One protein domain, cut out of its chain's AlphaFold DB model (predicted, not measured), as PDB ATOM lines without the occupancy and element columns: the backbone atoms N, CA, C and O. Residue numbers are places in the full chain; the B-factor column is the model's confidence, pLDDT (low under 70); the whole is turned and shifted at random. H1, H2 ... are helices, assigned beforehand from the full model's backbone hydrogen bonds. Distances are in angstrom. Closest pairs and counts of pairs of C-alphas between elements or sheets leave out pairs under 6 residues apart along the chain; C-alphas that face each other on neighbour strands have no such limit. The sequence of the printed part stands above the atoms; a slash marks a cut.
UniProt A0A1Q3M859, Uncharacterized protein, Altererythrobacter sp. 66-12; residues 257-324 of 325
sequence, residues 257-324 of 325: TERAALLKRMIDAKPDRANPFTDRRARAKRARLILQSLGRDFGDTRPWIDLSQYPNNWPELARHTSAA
ATOM      1  N   THR A 257     145.036 128.727 117.081       95.69
ATOM      2  CA  THR A 257     145.951 128.544 118.213       95.69
ATOM      3  C   THR A 257     145.308 127.708 119.317       95.69
ATOM      4  O   THR A 257     145.932 126.789 119.846       95.69
ATOM      5  N   GLU A 258     144.033 127.959 119.617       93.69
ATOM      6  CA  GLU A 258     143.284 127.196 120.621       93.69
ATOM      7  C   GLU A 258     143.050 125.751 120.184       93.69
ATOM      8  O   GLU A 258     143.253 124.823 120.972       93.69
ATOM      9  N   ARG A 259     142.700 125.538 118.907       95.31
ATOM     10  CA  ARG A 259     142.576 124.190 118.333       95.31
ATOM     11  C   ARG A 259     143.891 123.425 118.413       95.31
ATOM     12  O   ARG A 259     143.893 122.270 118.838       95.31
ATOM     13  N   ALA A 260     145.008 124.055 118.052       95.81
ATOM     14  CA  ALA A 260     146.330 123.436 118.119       95.81
ATOM     15  C   ALA A 260     146.740 123.109 119.565       95.81
ATOM     16  O   ALA A 260     147.238 122.013 119.830       95.81
ATOM     17  N   ALA A 261     146.477 124.015 120.510       95.94
ATOM     18  CA  ALA A 261     146.746 123.799 121.928       95.94
ATOM     19  C   ALA A 261     145.894 122.658 122.506       95.94
ATOM     20  O   ALA A 261     146.415 121.792 123.211       95.94
ATOM     21  N   LEU A 262     144.600 122.598 122.174       95.25
ATOM     22  CA  LEU A 262     143.723 121.495 122.565       95.25
ATOM     23  C   LEU A 262     144.201 120.166 121.976       95.25
ATOM     24  O   LEU A 262     144.313 119.179 122.700       95.25
ATOM     25  N   LEU A 263     144.560 120.150 120.693       95.88
ATOM     26  CA  LEU A 263     145.070 118.953 120.039       95.88
ATOM     27  C   LEU A 263     146.364 118.456 120.697       95.88
ATOM     28  O   LEU A 263     146.512 117.260 120.936       95.88
ATOM     29  N   LYS A 264     147.273 119.373 121.043       96.50
ATOM     30  CA  LYS A 264     148.494 119.057 121.792       96.50
ATOM     31  C   LYS A 264     148.163 118.451 123.158       96.50
ATOM     32  O   LYS A 264     148.692 117.391 123.477       96.50
ATOM     33  N   ARG A 265     147.221 119.040 123.910       95.19
ATOM     34  CA  ARG A 265     146.745 118.482 125.191       95.19
ATOM     35  C   ARG A 265     146.210 117.055 125.031       95.19
ATOM     36  O   ARG A 265     146.579 116.188 125.810       95.19
ATOM     37  N   MET A 266     145.410 116.785 123.999       95.12
ATOM     38  CA  MET A 266     144.880 115.439 123.721       95.12
ATOM     39  C   MET A 266     145.959 114.425 123.325       95.12
ATOM     40  O   MET A 266     145.828 113.240 123.615       95.12
ATOM     41  N   ILE A 267     147.020 114.867 122.648       96.25
ATOM     42  CA  ILE A 267     148.145 114.004 122.266       96.25
ATOM     43  C   ILE A 267     149.035 113.693 123.469       96.25
ATOM     44  O   ILE A 267     149.508 112.570 123.616       96.25
ATOM     45  N   ASP A 268     149.287 114.670 124.328       96.25
ATOM     46  CA  ASP A 268     150.201 114.484 125.453       96.25
ATOM     47  C   ASP A 268     149.505 113.794 126.652       96.25
ATOM     48  O   ASP A 268     150.167 113.290 127.557       96.25
ATOM     49  N   ALA A 269     148.171 113.691 126.630       94.50
ATOM     50  CA  ALA A 269     147.372 112.987 127.628       94.50
ATOM     51  C   ALA A 269     147.554 111.457 127.624       94.50
ATOM     52  O   ALA A 269     148.027 110.857 126.654       94.50
ATOM     53  N   LYS A 270     147.149 110.804 128.722       93.00
ATOM     54  CA  LYS A 270     147.153 109.336 128.841       93.00
ATOM     55  C   LYS A 270     146.163 108.704 127.844       93.00
ATOM     56  O   LYS A 270     145.123 109.313 127.586       93.00
ATOM     57  N   PRO A 271     146.446 107.498 127.316       94.06
ATOM     58  CA  PRO A 271     145.477 106.752 126.514       94.06
ATOM     59  C   PRO A 271     144.150 106.583 127.259       94.06
ATOM     60  O   PRO A 271     144.145 106.256 128.444       94.06
ATOM     61  N   ASP A 272     143.043 106.794 126.555       91.94
ATOM     62  CA  ASP A 272     141.684 106.614 127.066       91.94
ATOM     63  C   ASP A 272     140.830 105.825 126.061       91.94
ATOM     64  O   ASP A 272     141.316 105.378 125.021       91.94
ATOM     65  N   ARG A 273     139.546 105.603 126.359       91.25
ATOM     66  CA  ARG A 273     138.676 104.823 125.460       91.25
ATOM     67  C   ARG A 273     138.424 105.518 124.117       91.25
ATOM     68  O   ARG A 273     138.323 104.840 123.096       91.25
ATOM     69  N   ALA A 274     138.375 106.850 124.092       91.69
ATOM     70  CA  ALA A 274     138.218 107.609 122.850       91.69
ATOM     71  C   ALA A 274     139.491 107.567 121.992       91.69
ATOM     72  O   ALA A 274     139.437 107.509 120.752       91.69
ATOM     73  N   ASN A 275     140.641 107.541 122.659       94.19
ATOM     74  CA  ASN A 275     141.965 107.542 122.083       94.19
ATOM     75  C   ASN A 275     142.875 106.475 122.725       94.19
ATOM     76  O   ASN A 275     143.753 106.795 123.532       94.19
ATOM     77  N   PRO A 276     142.713 105.200 122.331       94.62
ATOM     78  CA  PRO A 276     143.373 104.076 122.998       94.62
ATOM     79  C   PRO A 276     144.853 103.913 122.625       94.62
ATOM     80  O   PRO A 276     145.523 103.008 123.114       94.62
ATOM     81  N   PHE A 277     145.386 104.751 121.733       95.75
ATOM     82  CA  PHE A 277     146.721 104.552 121.183       95.75
ATOM     83  C   PHE A 277     147.824 105.028 122.138       95.75
ATOM     84  O   PHE A 277     147.857 106.180 122.592       95.75
ATOM     85  N   THR A 278     148.794 104.150 122.382       95.50
ATOM     86  CA  THR A 278     150.052 104.465 123.074       95.50
ATOM     87  C   THR A 278     150.974 105.308 122.191       95.50
ATOM     88  O   THR A 278     151.584 106.260 122.679       95.50
ATOM     89  N   ASP A 279     150.991 105.040 120.883       97.25
ATOM     90  CA  ASP A 279     151.779 105.786 119.904       97.25
ATOM     91  C   ASP A 279     151.287 107.221 119.716       97.25
ATOM     92  O   ASP A 279     150.141 107.480 119.331       97.25
ATOM     93  N   ARG A 280     152.208 108.181 119.849       96.75
ATOM     94  CA  ARG A 280     151.903 109.615 119.743       96.75
ATOM     95  C   ARG A 280     151.301 110.009 118.387       96.75
ATOM     96  O   ARG A 280     150.380 110.820 118.325       96.75
ATOM     97  N   ARG A 281     151.790 109.423 117.285       97.25
ATOM     98  CA  ARG A 281     151.295 109.716 115.922       97.25
ATOM     99  C   ARG A 281     149.872 109.198 115.695       97.25
ATOM    100  O   ARG A 281     149.057 109.907 115.107       97.25
ATOM    101  N   ALA A 282     149.566 107.986 116.156       97.06
ATOM    102  CA  ALA A 282     148.220 107.421 116.065       97.06
ATOM    103  C   ALA A 282     147.244 108.205 116.952       97.06
ATOM    104  O   ALA A 282     146.158 108.579 116.503       97.06
ATOM    105  N   ARG A 283     147.696 108.583 118.153       95.94
ATOM    106  CA  ARG A 283     146.951 109.443 119.070       95.94
ATOM    107  C   ARG A 283     146.624 110.803 118.463       95.94
ATOM    108  O   ARG A 283     145.497 111.265 118.604       95.94
ATOM    109  N   ALA A 284     147.553 111.406 117.722       97.19
ATOM    110  CA  ALA A 284     147.316 112.653 116.995       97.19
ATOM    111  C   ALA A 284     146.246 112.511 115.909       97.19
ATOM    112  O   ALA A 284     145.356 113.354 115.811       97.19
ATOM    113  N   LYS A 285     146.294 111.435 115.113       97.25
ATOM    114  CA  LYS A 285     145.258 111.154 114.106       97.25
ATOM    115  C   LYS A 285     143.888 111.003 114.764       97.25
ATOM    116  O   LYS A 285     142.916 111.587 114.295       97.25
ATOM    117  N   ARG A 286     143.820 110.269 115.876       96.12
ATOM    118  CA  ARG A 286     142.571 110.053 116.606       96.12
ATOM    119  C   ARG A 286     142.053 111.328 117.272       96.12
ATOM    120  O   ARG A 286     140.870 111.619 117.148       96.12
ATOM    121  N   ALA A 287     142.931 112.131 117.872       96.50
ATOM    122  CA  ALA A 287     142.582 113.426 118.453       96.50
ATOM    123  C   ALA A 287     141.982 114.384 117.412       96.50
ATOM    124  O   ALA A 287     140.989 115.046 117.699       96.50
ATOM    125  N   ARG A 288     142.518 114.407 116.179       96.50
ATOM    126  CA  ARG A 288     141.931 115.185 115.071       96.50
ATOM    127  C   ARG A 288     140.499 114.758 114.763       96.50
ATOM    128  O   ARG A 288     139.655 115.620 114.560       96.50
ATOM    129  N   LEU A 289     140.222 113.453 114.753       96.00
ATOM    130  CA  LEU A 289     138.875 112.943 114.490       96.00
ATOM    131  C   LEU A 289     137.890 113.308 115.604       96.00
ATOM    132  O   LEU A 289     136.773 113.708 115.304       96.00
ATOM    133  N   ILE A 290     138.311 113.213 116.870       94.69
ATOM    134  CA  ILE A 290     137.487 113.622 118.018       94.69
ATOM    135  C   ILE A 290     137.177 115.124 117.939       94.69
ATOM    136  O   ILE A 290     136.033 115.536 118.128       94.69
ATOM    137  N   LEU A 291     138.181 115.943 117.606       95.12
ATOM    138  CA  LEU A 291     138.003 117.381 117.425       95.12
ATOM    139  C   LEU A 291     137.040 117.684 116.266       95.12
ATOM    140  O   LEU A 291     136.181 118.544 116.402       95.12
ATOM    141  N   GLN A 292     137.142 116.951 115.155       94.06
ATOM    142  CA  GLN A 292     136.250 117.099 114.000       94.06
ATOM    143  C   GLN A 292     134.808 116.664 114.297       94.06
ATOM    144  O   GLN A 292     133.882 117.180 113.679       94.06
ATOM    145  N   SER A 293     134.598 115.723 115.220       93.50
ATOM    146  CA  SER A 293     133.248 115.344 115.645       93.50
ATOM    147  C   SER A 293     132.587 116.363 116.571       93.50
ATOM    148  O   SER A 293     131.388 116.241 116.811       93.50
ATOM    149  N   LEU A 294     133.319 117.342 117.123       93.06
ATOM    150  CA  LEU A 294     132.715 118.352 117.999       93.06
ATOM    151  C   LEU A 294     131.631 119.137 117.262       93.06
ATOM    152  O   LEU A 294     131.849 119.622 116.155       93.06
ATOM    153  N   GLY A 295     130.471 119.280 117.903       87.62
ATOM    154  CA  GLY A 295     129.303 119.936 117.313       87.62
ATOM    155  C   GLY A 295     128.549 119.085 116.290       87.62
ATOM    156  O   GLY A 295     127.613 119.583 115.672       87.62
ATOM    157  N   ARG A 296     128.935 117.816 116.097       90.19
ATOM    158  CA  ARG A 296     128.158 116.850 115.323       90.19
ATOM    159  C   ARG A 296     127.370 115.949 116.261       90.19
ATOM    160  O   ARG A 296     127.972 115.264 117.086       90.19
ATOM    161  N   ASP A 297     126.066 115.883 116.034       88.31
ATOM    162  CA  ASP A 297     125.182 114.927 116.691       88.31
ATOM    163  C   ASP A 297     125.158 113.613 115.906       88.31
ATOM    164  O   ASP A 297     125.114 113.603 114.668       88.31
ATOM    165  N   PHE A 298     125.213 112.487 116.619       87.44
ATOM    166  CA  PHE A 298     125.206 111.162 115.993       87.44
ATOM    167  C   PHE A 298     123.814 110.517 115.949       87.44
ATOM    168  O   PHE A 298     123.609 109.574 115.180       87.44
ATOM    169  N   GLY A 299     122.842 111.058 116.694       85.88
ATOM    170  CA  GLY A 299     121.484 110.513 116.778       85.88
ATOM    171  C   GLY A 299     121.516 109.019 117.111       85.88
ATOM    172  O   GLY A 299     122.243 108.600 118.008       85.88
ATOM    173  N   ASP A 300     120.800 108.211 116.329       83.62
ATOM    174  CA  ASP A 300     120.779 106.748 116.483       83.62
ATOM    175  C   ASP A 300     121.968 106.035 115.807       83.62
ATOM    176  O   ASP A 300     122.113 104.813 115.891       83.62
ATOM    177  N   THR A 301     122.833 106.766 115.092       84.56
ATOM    178  CA  THR A 301     123.966 106.165 114.376       84.56
ATOM    179  C   THR A 301     125.165 106.038 115.298       84.56
ATOM    180  O   THR A 301     125.719 107.027 115.763       84.56
ATOM    181  N   ARG A 302     125.657 104.815 115.508       87.25
ATOM    182  CA  ARG A 302     126.860 104.614 116.318       87.25
ATOM    183  C   ARG A 302     128.104 105.152 115.588       87.25
ATOM    184  O   ARG A 302     128.418 104.662 114.500       87.25
ATOM    185  N   PRO A 303     128.862 106.103 116.166       90.75
ATOM    186  CA  PRO A 303     130.128 106.519 115.593       90.75
ATOM    187  C   PRO A 303     131.132 105.369 115.645       90.75
ATOM    188  O   PRO A 303     131.200 104.599 116.601       90.75
ATOM    189  N   TRP A 304     131.999 105.313 114.641       89.69
ATOM    190  CA  TRP A 304     133.170 104.431 114.622       89.69
ATOM    191  C   TRP A 304     134.227 104.759 115.704       89.69
ATOM    192  O   TRP A 304     135.253 104.083 115.818       89.69
ATOM    193  N   ILE A 305     134.015 105.827 116.480       91.88
ATOM    194  CA  ILE A 305     134.856 106.240 117.607       91.88
ATOM    195  C   ILE A 305     134.075 106.057 118.894       91.88
ATOM    196  O   ILE A 305     132.924 106.472 118.969       91.88
ATOM    197  N   ASP A 306     134.706 105.473 119.912       91.44
ATOM    198  CA  ASP A 306     134.113 105.389 121.244       91.44
ATOM    199  C   ASP A 306     134.169 106.766 121.928       91.44
ATOM    200  O   ASP A 306     135.138 107.111 122.595       91.44
ATOM    201  N   LEU A 307     133.138 107.586 121.718       92.06
ATOM    202  CA  LEU A 307     133.004 108.915 122.328       92.06
ATOM    203  C   LEU A 307     132.181 108.887 123.632       92.06
ATOM    204  O   LEU A 307     131.855 109.942 124.174       92.06
ATOM    205  N   SER A 308     131.875 107.699 124.175       90.31
ATOM    206  CA  SER A 308     131.051 107.526 125.389       90.31
ATOM    207  C   SER A 308     131.625 108.206 126.641       90.31
ATOM    208  O   SER A 308     130.891 108.527 127.570       90.31
ATOM    209  N   GLN A 309     132.936 108.462 126.655       90.12
ATOM    210  CA  GLN A 309     133.654 109.136 127.744       90.12
ATOM    211  C   GLN A 309     133.324 110.632 127.874       90.12
ATOM    212  O   GLN A 309     133.667 111.261 128.880       90.12
ATOM    213  N   TYR A 310     132.645 111.196 126.875       91.94
ATOM    214  CA  TYR A 310     132.269 112.604 126.797       91.94
ATOM    215  C   TYR A 310     130.743 112.775 126.806       91.94
ATOM    216  O   TYR A 310     130.170 113.260 125.827       91.94
ATOM    217  N   PRO A 311     130.060 112.414 127.912       90.44
ATOM    218  CA  PRO A 311     128.597 112.422 127.982       90.44
ATOM    219  C   PRO A 311     127.990 113.821 127.824       90.44
ATOM    220  O   PRO A 311     126.842 113.950 127.425       90.44
ATOM    221  N   ASN A 312     128.742 114.883 128.117       90.38
ATOM    222  CA  ASN A 312     128.252 116.255 127.966       90.38
ATOM    223  C   ASN A 312     128.338 116.775 126.524       90.38
ATOM    224  O   ASN A 312     127.634 117.727 126.180       90.38
ATOM    225  N   ASN A 313     129.198 116.173 125.702       91.19
ATOM    226  CA  ASN A 313     129.348 116.499 124.286       91.19
ATOM    227  C   ASN A 313     128.423 115.633 123.429       91.19
ATOM    228  O   ASN A 313     127.796 116.159 122.521       91.19
ATOM    229  N   TRP A 314     128.318 114.342 123.760       90.94
ATOM    230  CA  TRP A 314     127.493 113.357 123.054       90.94
ATOM    231  C   TRP A 314     126.684 112.512 124.053       90.94
ATOM    232  O   TRP A 314     127.037 111.357 124.332       90.94
ATOM    233  N   PRO A 315     125.628 113.082 124.662       88.62
ATOM    234  CA  PRO A 315     124.823 112.402 125.679       88.62
ATOM    235  C   PRO A 315     124.120 111.144 125.163       88.62
ATOM    236  O   PRO A 315     123.888 110.207 125.930       88.62
ATOM    237  N   GLU A 316     123.798 111.094 123.874       88.69
ATOM    238  CA  GLU A 316     123.187 109.949 123.209       88.69
ATOM    239  C   GLU A 316     124.073 108.697 123.320       88.69
ATOM    240  O   GLU A 316     123.597 107.618 123.668       88.69
ATOM    241  N   LEU A 317     125.393 108.844 123.186       86.69
ATOM    242  CA  LEU A 317     126.340 107.721 123.185       86.69
ATOM    243  C   LEU A 317     126.579 107.122 124.574       86.69
ATOM    244  O   LEU A 317     126.870 105.927 124.703       86.69
ATOM    245  N   ALA A 318     126.442 107.938 125.620       81.62
ATOM    246  CA  ALA A 318     126.576 107.484 126.999       81.62
ATOM    247  C   ALA A 318     125.431 106.534 127.394       81.62
ATOM    248  O   ALA A 318     125.661 105.518 128.051       81.62
ATOM    249  N   ARG A 319     124.205 106.814 126.926       74.88
ATOM    250  CA  ARG A 319     123.013 106.001 127.225       74.88
ATOM    251  C   ARG A 319     123.105 104.602 126.622       74.88
ATOM    252  O   ARG A 319     122.798 103.623 127.295       74.88
ATOM    253  N   HIS A 320     123.596 104.496 125.388       67.06
ATOM    254  CA  HIS A 320     123.727 103.207 124.706       67.06
ATOM    255  C   HIS A 320     124.777 102.283 125.332       67.06
ATOM    256  O   HIS A 320     124.660 101.068 125.214       67.06
ATOM    257  N   THR A 321     125.789 102.833 126.009       62.47
ATOM    258  CA  THR A 321     126.803 102.011 126.690       62.47
ATOM    259  C   THR A 321     126.295 101.497 128.042       62.47
ATOM    260  O   THR A 321     126.591 100.365 128.402       62.47
ATOM    261  N   SER A 322     125.492 102.288 128.764       58.22
ATOM    262  CA  SER A 322     124.925 101.888 130.062       58.22
ATOM    263  C   SER A 322     123.777 100.883 129.960       58.22
ATOM    264  O   SER A 322     123.529 100.176 130.926       58.22
ATOM    265  N   ALA A 323     123.067 100.817 128.833       55.47
ATOM    266  CA  ALA A 323     121.982  99.852 128.634       55.47
ATOM    267  C   ALA A 323     122.474  98.430 128.288       55.47
ATOM    268  O   ALA A 323     121.658  97.522 128.157       55.47
ATOM    269  N   ALA A 324     123.784  98.244 128.096       46.84
ATOM    270  CA  ALA A 324     124.398  96.979 127.686       46.84
ATOM    271  C   ALA A 324     125.331  96.363 128.751       46.84
ATOM    272  O   ALA A 324     126.032  95.400 128.439       46.84
TER     273      ALA A 324
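This is residues 257 to 324 of the 325 residues of an uncharacterized protein of Altererythrobacter sp. 66-12 (UniProt A0A1Q3M859). Two longer helices, H2 and H1, meet as a V at one end of the domain, with the second half of H1 on the first part of H2. From the far end of H2 a long loop stretch, residues 294 to 314, winds across to the short helix H3 at the opposite end of the longest axis, where it touches neither arm of the V. The printed part has 68 residues with three named helices, in the order H1, H2, H3 along the chain, and no named strand; the class is all helix, with 34 residues in the named helices. The whole is compact, with a radius of gyration of the C-alphas of 12.3 A, and the C-alphas span 33 by 24 by 17 A along their three main axes.

The longest helix, H2, residues 280 to 293, touches H1, residues 257 to 268, with 12 pairs of C-alphas within 8 A. H1 touches H2 with residues 263 to 268 alone. The closest C-alphas of the two are those of Ile 267 and Ala 284, 5.5 A apart. Their lines stand at a steep tilt of 49 degrees, and they run opposite ways; their centres are 10.1 A apart. H3, residues 315 to 322, is apart from H2 and also apart from H1. Every O i to N i+4 pair is within hydrogen-bond range in H1 and H2, while in H3 1 of 4 such pairs is, beside 4 of 5 O i to N i+3 pairs.

H2 runs from Arg 280, with its C-alpha at (151.903, 109.615, 119.743), to Ser 293, at (133.248, 115.344, 115.645), 19.9 A from first to last C-alpha. H1 begins at Thr 257, with its C-alpha at (145.951, 128.544, 118.213), and ends at Asp 268, 16.4 A from first to last C-alpha. H3 goes from Pro 315 to Ser 322, 11.4 A, and its last C-alpha is at (124.925, 101.888, 130.062).

The two C-alphas farthest apart in the domain are those of Thr 257 and Ala 324, the first and last printed residues, at 39.4 A. The printed part has no cut. Both links are long: 11 residues lie between H1 and H2, and 21 residues, 294 to 314, lie between H2 and H3. The C-alphas of residues 294 to 314 lie 5 to 17 A from the mean of all C-alphas. The mean pLDDT of the printed part is 89.9; residues 320 to 324, of which 320 to 322 belong to H3, are under 70. The mean pLDDT of H3 is 76, against 96 for H1 and 96 for H2.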